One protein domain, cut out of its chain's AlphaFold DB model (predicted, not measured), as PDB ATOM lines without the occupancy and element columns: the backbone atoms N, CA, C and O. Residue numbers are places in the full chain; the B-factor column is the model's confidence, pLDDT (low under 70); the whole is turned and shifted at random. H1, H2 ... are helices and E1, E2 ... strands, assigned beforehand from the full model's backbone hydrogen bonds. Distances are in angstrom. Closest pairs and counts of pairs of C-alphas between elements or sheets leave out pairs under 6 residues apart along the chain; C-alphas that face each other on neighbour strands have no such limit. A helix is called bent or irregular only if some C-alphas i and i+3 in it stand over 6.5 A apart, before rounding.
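This is residues 707 to 774 of the 885 residues of an uncharacterized protein of Bacteroides uniformis (UniProt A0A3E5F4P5). Picture one strongly twisted sheet built along the long, bent strand E3: one half of E3 runs out with E2 as a two-stranded hairpin arm, and the other half lies between E1 and E4, with E5 beyond E4. The short helix H1 and the loops next to it lie off to one side of this sheet, and a long loop, residues 754 to 768, joins E4 to E5. The printed part has 68 residues, with five named strands and one named helix, H1, which comes after E1 and before E2 along the chain; the sheet is branched and mixed, with E1 and E3 parallel and the pairs E2 and E3, E3 and E4, and E4 and E5 antiparallel, and the class is mostly strand. The whole is compact, with a radius of gyration of the C-alphas of 11.7 A and spans of 37 by 26 by 18 A.

Find C-alpha 707 at (182.761, 138.129, 200.620), where E1 begins; it runs over residues 707 to 713, 18.3 A long. H1 follows at residues 716 to 719, and then E2 at residues 729 to 733, 11.9 A long. At C-alpha 736, (190.980, 130.518, 197.391), begins E3, residues 736 to 746, 29.7 A long. E4 takes residues 749 to 753, 13.0 A, and E5 residues 769 to 773, 12.3 A, ending at C-alpha 773, (175.586, 151.122, 203.396).

Look first at E1, an edge strand parallel to E3 at 32 degrees, with N 709 and O 741 2.8 A apart, within hydrogen-bond range. E1 lies on one side of E3, beside residues 740 to 746; on the other side are E2, beside 736 to 740, and E4, beside 742 to 746. E3 bends by 58 degrees at residue 739, and its pairing is staggered. The strands E2, E3, E4 and E5 form a meander, each the antiparallel neighbour of the one before, and each step is a hairpin. Check N 731 and O 738 at 3.0 A for E2 and E3, N 751 and O 744 at 2.8 A for E3 and E4, and N 752 and O 770 at 2.8 A for E4 and E5, each within hydrogen-bond range. E2 is apart from E1, E4 and E5. H1 is not on the sheet, and is apart from E3, E4 and E5; it is too short for any O i to N i+4 pair, and its one O i to N i+3 pair is within range.

The two C-alphas farthest apart are those of Thr 735 and Gly 765, 38.0 A. The printed part has no cut, and the link from E4 to E5, 15 residues, is long. Mean pLDDT of the printed part is 84.4; look at residues 730 to 738 for the values under 70.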
ATOM      1  N   ILE A 707     182.027 136.891 200.931       77.25
ATOM      2  CA  ILE A 707     182.761 138.129 200.620       77.25
ATOM      3  C   ILE A 707     181.951 138.978 199.631       77.25
ATOM      4  O   ILE A 707     181.470 138.467 198.625       77.25
ATOM      5  N   ALA A 708     181.809 140.279 199.894       82.38
ATOM      6  CA  ALA A 708     181.140 141.196 198.970       82.38
ATOM      7  C   ALA A 708     181.975 141.410 197.693       82.38
ATOM      8  O   ALA A 708     183.173 141.689 197.773       82.38
ATOM      9  N   ASN A 709     181.335 141.331 196.530       88.06
ATOM     10  CA  ASN A 709     181.899 141.681 195.230       88.06
ATOM     11  C   ASN A 709     181.293 143.005 194.744       88.06
ATOM     12  O   ASN A 709     180.127 143.056 194.358       88.06
ATOM     13  N   ASP A 710     182.064 144.091 194.772       89.00
ATOM     14  CA  ASP A 710     181.575 145.404 194.339       89.00
ATOM     15  C   ASP A 710     181.537 145.499 192.806       89.00
ATOM     16  O   ASP A 710     182.565 145.410 192.133       89.00
ATOM     17  N   ARG A 711     180.333 145.656 192.253       90.81
ATOM     18  CA  ARG A 711     180.058 145.735 190.815       90.81
ATOM     19  C   ARG A 711     179.891 147.178 190.321       90.81
ATOM     20  O   ARG A 711     179.574 147.360 189.146       90.81
ATOM     21  N   GLY A 712     180.130 148.183 191.170       90.75
ATOM     22  CA  GLY A 712     179.991 149.600 190.824       90.75
ATOM     23  C   GLY A 712     178.535 150.069 190.766       90.75
ATOM     24  O   GLY A 712     177.677 149.519 191.451       90.75
ATOM     25  N   GLU A 713     178.250 151.103 189.971       92.75
ATOM     26  CA  GLU A 713     176.894 151.658 189.822       92.75
ATOM     27  C   GLU A 713     175.933 150.656 189.165       92.75
ATOM     28  O   GLU A 713     176.293 149.933 188.228       92.75
ATOM     29  N   TRP A 714     174.686 150.626 189.632       94.12
ATOM     30  CA  TRP A 714     173.652 149.784 189.044       94.12
ATOM     31  C   TRP A 714     173.306 150.241 187.619       94.12
ATOM     32  O   TRP A 714     173.136 151.432 187.346       94.12
ATOM     33  N   SER A 715     173.147 149.289 186.695       92.94
ATOM     34  CA  SER A 715     172.640 149.572 185.351       92.94
ATOM     35  C   SER A 715     171.736 148.465 184.810       92.94
ATOM     36  O   SER A 715     171.998 147.270 184.970       92.94
ATOM     37  N   MET A 716     170.691 148.874 184.083       92.12
ATOM     38  CA  MET A 716     169.769 147.957 183.399       92.12
ATOM     39  C   MET A 716     170.480 147.090 182.343       92.12
ATOM     40  O   MET A 716     170.110 145.937 182.122       92.12
ATOM     41  N   GLU A 717     171.521 147.630 181.703       90.56
ATOM     42  CA  GLU A 717     172.348 146.906 180.730       90.56
ATOM     43  C   GLU A 717     173.082 145.725 181.377       90.56
ATOM     44  O   GLU A 717     173.082 144.628 180.824       90.56
ATOM     45  N   THR A 718     173.648 145.908 182.576       89.19
ATOM     46  CA  THR A 718     174.313 144.817 183.307       89.19
ATOM     47  C   THR A 718     173.297 143.800 183.814       89.19
ATOM     48  O   THR A 718     173.515 142.599 183.677       89.19
ATOM     49  N   ALA A 719     172.162 144.267 184.343       89.31
ATOM     50  CA  ALA A 719     171.108 143.403 184.873       89.31
ATOM     51  C   ALA A 719     170.502 142.458 183.813       89.31
ATOM     52  O   ALA A 719     170.092 141.349 184.141       89.31
ATOM     53  N   THR A 720     170.478 142.876 182.542       88.38
ATOM     54  CA  THR A 720     169.952 142.089 181.406       88.38
ATOM     55  C   THR A 720     171.042 141.519 180.487       88.38
ATOM     56  O   THR A 720     170.735 140.890 179.473       88.38
ATOM     57  N   GLY A 721     172.312 141.744 180.828       86.06
ATOM     58  CA  GLY A 721     173.467 141.354 180.030       86.06
ATOM     59  C   GLY A 721     173.908 139.906 180.248       86.06
ATOM     60  O   GLY A 721     173.243 139.103 180.898       86.06
ATOM     61  N   ALA A 722     175.078 139.569 179.698       82.69
ATOM     62  CA  ALA A 722     175.647 138.222 179.791       82.69
ATOM     63  C   ALA A 722     176.123 137.846 181.211       82.69
ATOM     64  O   ALA A 722     176.169 136.665 181.538       82.69
ATOM     65  N   GLU A 723     176.450 138.837 182.046       85.94
ATOM     66  CA  GLU A 723     176.940 138.657 183.422       85.94
ATOM     67  C   GLU A 723     176.064 139.446 184.418       85.94
ATOM     68  O   GLU A 723     176.518 140.466 184.956       85.94
ATOM     69  N   PRO A 724     174.810 139.013 184.653       90.75
ATOM     70  CA  PRO A 724     173.880 139.706 185.538       90.75
ATOM     71  C   PRO A 724     174.272 139.550 187.013       90.75
ATOM     72  O   PRO A 724     174.983 138.607 187.378       90.75
ATOM     73  N   TYR A 725     173.785 140.458 187.864       92.38
ATOM     74  CA  TYR A 725     174.117 140.504 189.293       92.38
ATOM     75  C   TYR A 725     173.725 139.214 190.025       92.38
ATOM     76  O   TYR A 725     172.633 138.685 189.822       92.38
ATOM     77  N   GLN A 726     174.601 138.711 190.892       90.12
ATOM     78  CA  GLN A 726     174.442 137.429 191.585       90.12
ATOM     79  C   GLN A 726     174.283 137.608 193.097       90.12
ATOM     80  O   GLN A 726     175.044 138.340 193.723       90.12
ATOM     81  N   ALA A 727     173.327 136.893 193.689       87.50
ATOM     82  CA  ALA A 727     173.157 136.828 195.142       87.50
ATOM     83  C   ALA A 727     174.142 135.853 195.795       87.50
ATOM     84  O   ALA A 727     174.557 136.058 196.928       87.50
ATOM     85  N   ASP A 728     174.526 134.807 195.063       81.81
ATOM     86  CA  ASP A 728     175.543 133.845 195.468       81.81
ATOM     87  C   ASP A 728     176.287 133.348 194.220       81.81
ATOM     88  O   ASP A 728     175.688 132.828 193.276       81.81
ATOM     89  N   ARG A 729     177.610 133.514 194.212       77.31
ATOM     90  CA  ARG A 729     178.516 133.034 193.167       77.31
ATOM     91  C   ARG A 729     179.734 132.402 193.819       77.31
ATOM     92  O   ARG A 729     180.452 133.057 194.573       77.31
ATOM     93  N   GLU A 730     180.003 131.145 193.484       66.88
ATOM     94  CA  GLU A 730     181.289 130.536 193.807       66.88
ATOM     95  C   GLU A 730     182.343 131.174 192.895       66.88
ATOM     96  O   GLU A 730     182.281 131.071 191.665       66.88
ATOM     97  N   ALA A 731     183.280 131.901 193.494       61.97
ATOM     98  CA  ALA A 731     184.405 132.477 192.783       61.97
ATOM     99  C   ALA A 731     185.676 131.743 193.198       61.97
ATOM    100  O   ALA A 731     186.034 131.670 194.377       61.97
ATOM    101  N   GLN A 732     186.372 131.203 192.202       51.53
ATOM    102  CA  GLN A 732     187.745 130.766 192.363       51.53
ATOM    103  C   GLN A 732     188.644 131.973 192.104       51.53
ATOM    104  O   GLN A 732     188.802 132.420 190.970       51.53
ATOM    105  N   THR A 733     189.218 132.512 193.173       55.34
ATOM    106  CA  THR A 733     190.458 133.290 193.050       55.34
ATOM    107  C   THR A 733     191.617 132.309 192.867       55.34
ATOM    108  O   THR A 733     191.466 131.137 193.206       55.34
ATOM    109  N   GLU A 734     192.769 132.742 192.345       49.53
ATOM    110  CA  GLU A 734     193.898 131.849 192.003       49.53
ATOM    111  C   GLU A 734     194.340 130.886 193.131       49.53
ATOM    112  O   GLU A 734     194.975 129.880 192.843       49.53
ATOM    113  N   THR A 735     193.995 131.157 194.397       45.12
ATOM    114  CA  THR A 735     194.404 130.372 195.584       45.12
ATOM    115  C   THR A 735     193.290 130.106 196.608       45.12
ATOM    116  O   THR A 735     193.524 129.426 197.609       45.12
ATOM    117  N   VAL A 736     192.076 130.642 196.411       51.72
ATOM    118  CA  VAL A 736     190.980 130.518 197.391       51.72
ATOM    119  C   VAL A 736     189.639 130.360 196.680       51.72
ATOM    120  O   VAL A 736     189.279 131.175 195.824       51.72
ATOM    121  N   ARG A 737     188.868 129.341 197.076       57.06
ATOM    122  CA  ARG A 737     187.427 129.274 196.799       57.06
ATOM    123  C   ARG A 737     186.678 130.093 197.836       57.06
ATOM    124  O   ARG A 737     186.766 129.805 199.030       57.06
ATOM    125  N   VAL A 738     185.945 131.092 197.371       64.25
ATOM    126  CA  VAL A 738     185.119 131.953 198.218       64.25
ATOM    127  C   VAL A 738     183.703 132.005 197.667       64.25
ATOM    128  O   VAL A 738     183.486 131.949 196.455       64.25
ATOM    129  N   MET A 739     182.734 132.130 198.569       72.31
ATOM    130  CA  MET A 739     181.374 132.489 198.191       72.31
ATOM    131  C   MET A 739     181.297 134.009 198.120       72.31
ATOM    132  O   MET A 739     181.624 134.690 199.094       72.31
ATOM    133  N   MET A 740     180.897 134.537 196.967       80.38
ATOM    134  CA  MET A 740     180.718 135.968 196.752       80.38
ATOM    135  C   MET A 740     179.253 136.316 196.524       80.38
ATOM    136  O   MET A 740     178.506 135.519 195.962       80.38
ATOM    137  N   TYR A 741     178.871 137.528 196.911       88.69
ATOM    138  CA  TYR A 741     177.600 138.146 196.540       88.69
ATOM    139  C   TYR A 741     177.873 139.516 195.925       88.69
ATOM    140  O   TYR A 741     178.774 140.229 196.373       88.69
ATOM    141  N   ASP A 742     177.122 139.889 194.893       92.44
ATOM    142  CA  ASP A 742     177.311 141.169 194.223       92.44
ATOM    143  C   ASP A 742     176.683 142.311 195.035       92.44
ATOM    144  O   ASP A 742     175.556 142.221 195.530       92.44
ATOM    145  N   THR A 743     177.414 143.419 195.129       93.44
ATOM    146  CA  THR A 743     176.921 144.693 195.656       93.44
ATOM    147  C   THR A 743     177.027 145.780 194.598       93.44
ATOM    148  O   THR A 743     177.992 145.786 193.837       93.44
ATOM    149  N   VAL A 744     176.077 146.710 194.575       94.19
ATOM    150  CA  VAL A 744     176.041 147.840 193.635       94.19
ATOM    151  C   VAL A 744     175.810 149.155 194.362       94.19
ATOM    152  O   VAL A 744     175.222 149.172 195.441       94.19
ATOM    153  N   TRP A 745     176.217 150.258 193.751       93.12
ATOM    154  CA  TRP A 745     175.862 151.609 194.171       93.12
ATOM    155  C   TRP A 745     174.659 152.105 193.370       93.12
ATOM    156  O   TRP A 745     174.541 151.822 192.180       93.12
ATOM    157  N   HIS A 746     173.726 152.784 194.036       92.56
ATOM    158  CA  HIS A 746     172.602 153.454 193.386       92.56
ATOM    159  C   HIS A 746     172.074 154.587 194.269       92.56
ATOM    160  O   HIS A 746     171.848 154.387 195.465       92.56
ATOM    161  N   TYR A 747     171.908 155.788 193.701       87.88
ATOM    162  CA  TYR A 747     171.486 157.010 194.416       87.88
ATOM    163  C   TYR A 747     172.264 157.290 195.726       87.88
ATOM    164  O   TYR A 747     171.720 157.794 196.710       87.88
ATOM    165  N   GLY A 748     173.565 156.973 195.745       84.50
ATOM    166  CA  GLY A 748     174.444 157.203 196.897       84.50
ATOM    167  C   GLY A 748     174.316 156.177 198.030       84.50
ATOM    168  O   GLY A 748     174.936 156.360 199.074       84.50
ATOM    169  N   CYS A 749     173.547 155.102 197.830       90.19
ATOM    170  CA  CYS A 749     173.475 153.963 198.741       90.19
ATOM    171  C   CYS A 749     174.030 152.701 198.069       90.19
ATOM    172  O   CYS A 749     173.875 152.500 196.863       90.19
ATOM    173  N   LYS A 750     174.661 151.841 198.859       92.69
ATOM    174  CA  LYS A 750     175.142 150.523 198.467       92.69
ATOM    175  C   LYS A 750     174.080 149.472 198.763       92.69
ATOM    176  O   LYS A 750     173.546 149.394 199.872       92.69
ATOM    177  N   TRP A 751     173.827 148.627 197.776       92.81
ATOM    178  CA  TRP A 751     172.805 147.593 197.793       92.81
ATOM    179  C   TRP A 751     173.428 146.220 197.568       92.81
ATOM    180  O   TRP A 751     174.259 146.042 196.682       92.81
ATOM    181  N   MET A 752     173.011 145.242 198.362       93.00
ATOM    182  CA  MET A 752     173.352 143.832 198.233       93.00
ATOM    183  C   MET A 752     172.298 143.111 197.393       93.00
ATOM    184  O   MET A 752     171.101 143.248 197.648       93.00
ATOM    185  N   CYS A 753     172.749 142.328 196.413       93.06
ATOM    186  CA  CYS A 753     171.884 141.478 195.604       93.06
ATOM    187  C   CYS A 753     171.354 140.303 196.442       93.06
ATOM    188  O   CYS A 753     172.131 139.550 197.026       93.06
ATOM    189  N   LEU A 754     170.032 140.138 196.489       90.44
ATOM    190  CA  LEU A 754     169.354 139.040 197.189       90.44
ATOM    191  C   LEU A 754     168.850 137.949 196.241       90.44
ATOM    192  O   LEU A 754     168.633 136.813 196.659       90.44
ATOM    193  N   VAL A 755     168.656 138.286 194.962       91.44
ATOM    194  CA  VAL A 755     168.147 137.368 193.939       91.44
ATOM    195  C   VAL A 755     169.040 137.435 192.705       91.44
ATOM    196  O   VAL A 755     169.074 138.445 192.003       91.44
ATOM    197  N   SER A 756     169.748 136.339 192.417       90.69
ATOM    198  CA  SER A 756     170.583 136.226 191.218       90.69
ATOM    199  C   SER A 756     169.778 136.475 189.942       90.69
ATOM    200  O   SER A 756     168.721 135.881 189.739       90.69
ATOM    201  N   GLY A 757     170.303 137.324 189.060       88.19
ATOM    202  CA  GLY A 757     169.646 137.698 187.811       88.19
ATOM    203  C   GLY A 757     168.523 138.723 187.966       88.19
ATOM    204  O   GLY A 757     167.731 138.874 187.038       88.19
ATOM    205  N   THR A 758     168.416 139.405 189.113       90.75
ATOM    206  CA  THR A 758     167.384 140.431 189.307       90.75
ATOM    207  C   THR A 758     167.531 141.580 188.307       90.75
ATOM    208  O   THR A 758     168.600 142.175 188.153       90.75
ATOM    209  N   THR A 759     166.426 141.902 187.635       90.19
ATOM    210  CA  THR A 759     166.293 143.087 186.776       90.19
ATOM    211  C   THR A 759     165.645 144.262 187.500       90.19
ATOM    212  O   THR A 759     165.490 145.330 186.909       90.19
ATOM    213  N   ASP A 760     165.238 144.071 188.756       90.50
ATOM    214  CA  ASP A 760     164.630 145.128 189.553       90.50
ATOM    215  C   ASP A 760     165.659 146.228 189.827       90.50
ATOM    216  O   ASP A 760     166.838 145.961 190.063       90.50
ATOM    217  N   GLU A 761     165.211 147.480 189.805       91.62
ATOM    218  CA  GLU A 761     166.024 148.615 190.239       91.62
ATOM    219  C   GLU A 761     166.163 148.601 191.777       91.62
ATOM    220  O   GLU A 761     165.148 148.408 192.457       91.62
ATOM    221  N   PRO A 762     167.367 148.813 192.350       92.25
ATOM    222  CA  PRO A 762     167.554 148.896 193.795       92.25
ATOM    223  C   PRO A 762     166.767 150.070 194.388       92.25
ATOM    224  O   PRO A 762     167.014 151.228 194.063       92.25
ATOM    225  N   LYS A 763     165.792 149.780 195.249       89.19
ATOM    226  CA  LYS A 763     164.975 150.783 195.946       89.19
ATOM    227  C   LYS A 763     164.268 150.159 197.143       89.19
ATOM    228  O   LYS A 763     164.224 148.936 197.280       89.19
ATOM    229  N   TYR A 764     163.667 151.005 197.976       86.56
ATOM    230  CA  TYR A 764     162.803 150.560 199.065       86.56
ATOM    231  C   TYR A 764     161.706 149.603 198.557       86.56
ATOM    232  O   TYR A 764     161.043 149.878 197.554       86.56
ATOM    233  N   GLY A 765     161.548 148.459 199.229       80.38
ATOM    234  CA  GLY A 765     160.572 147.426 198.874       80.38
ATOM    235  C   GLY A 765     160.920 146.557 197.653       80.38
ATOM    236  O   GLY A 765     160.083 145.758 197.233       80.38
ATOM    237  N   ALA A 766     162.119 146.681 197.067       87.38
ATOM    238  CA  ALA A 766     162.556 145.799 195.982       87.38
ATOM    239  C   ALA A 766     162.948 144.409 196.516       87.38
ATOM    240  O   ALA A 766     163.852 144.284 197.335       87.38
ATOM    241  N   ALA A 767     162.321 143.343 196.010       85.62
ATOM    242  CA  ALA A 767     162.572 141.977 196.487       85.62
ATOM    243  C   ALA A 767     163.996 141.469 196.182       85.62
ATOM    244  O   ALA A 767     164.508 140.591 196.874       85.62
ATOM    245  N   GLY A 768     164.632 142.007 195.137       89.25
ATOM    246  CA  GLY A 768     165.970 141.611 194.705       89.25
ATOM    247  C   GLY A 768     167.132 142.316 195.411       89.25
ATOM    248  O   GLY A 768     168.271 141.929 195.160       89.25
ATOM    249  N   TRP A 769     166.883 143.319 196.262       92.12
ATOM    250  CA  TRP A 769     167.932 144.195 196.800       92.12
ATOM    251  C   TRP A 769     167.736 144.525 198.282       92.12
ATOM    252  O   TRP A 769     166.627 144.813 198.716       92.12
ATOM    253  N   ALA A 770     168.832 144.569 199.042       90.69
ATOM    254  CA  ALA A 770     168.862 145.095 200.409       90.69
ATOM    255  C   ALA A 770     169.905 146.208 200.545       90.69
ATOM    256  O   ALA A 770     171.041 146.034 200.115       90.69
ATOM    257  N   MET A 771     169.543 147.336 201.156       89.00
ATOM    258  CA  MET A 771     170.489 148.418 201.441       89.00
ATOM    259  C   MET A 771     171.435 147.977 202.565       89.00
ATOM    260  O   MET A 771     170.983 147.469 203.591       89.00
ATOM    261  N   VAL A 772     172.745 148.132 202.359       89.38
ATOM    262  CA  VAL A 772     173.782 147.714 203.323       89.38
ATOM    263  C   VAL A 772     174.655 148.865 203.823       89.38
ATOM    264  O   VAL A 772     175.222 148.769 204.907       89.38
ATOM    265  N   GLU A 773     174.769 149.952 203.058       87.12
ATOM    266  CA  GLU A 773     175.586 151.122 203.396       87.12
ATOM    267  C   GLU A 773     175.012 152.360 202.683       87.12
ATOM    268  O   GLU A 773     174.598 152.256 201.534       87.12
ATOM    269  N   GLY A 774     174.949 153.532 203.321       86.75
ATOM    270  CA  GLY A 774     174.377 154.746 202.716       86.75
ATOM    271  C   GLY A 774     173.619 155.611 203.721       86.75
ATOM    272  O   GLY A 774     173.885 155.519 204.917       86.75
TER     273      GLY A 774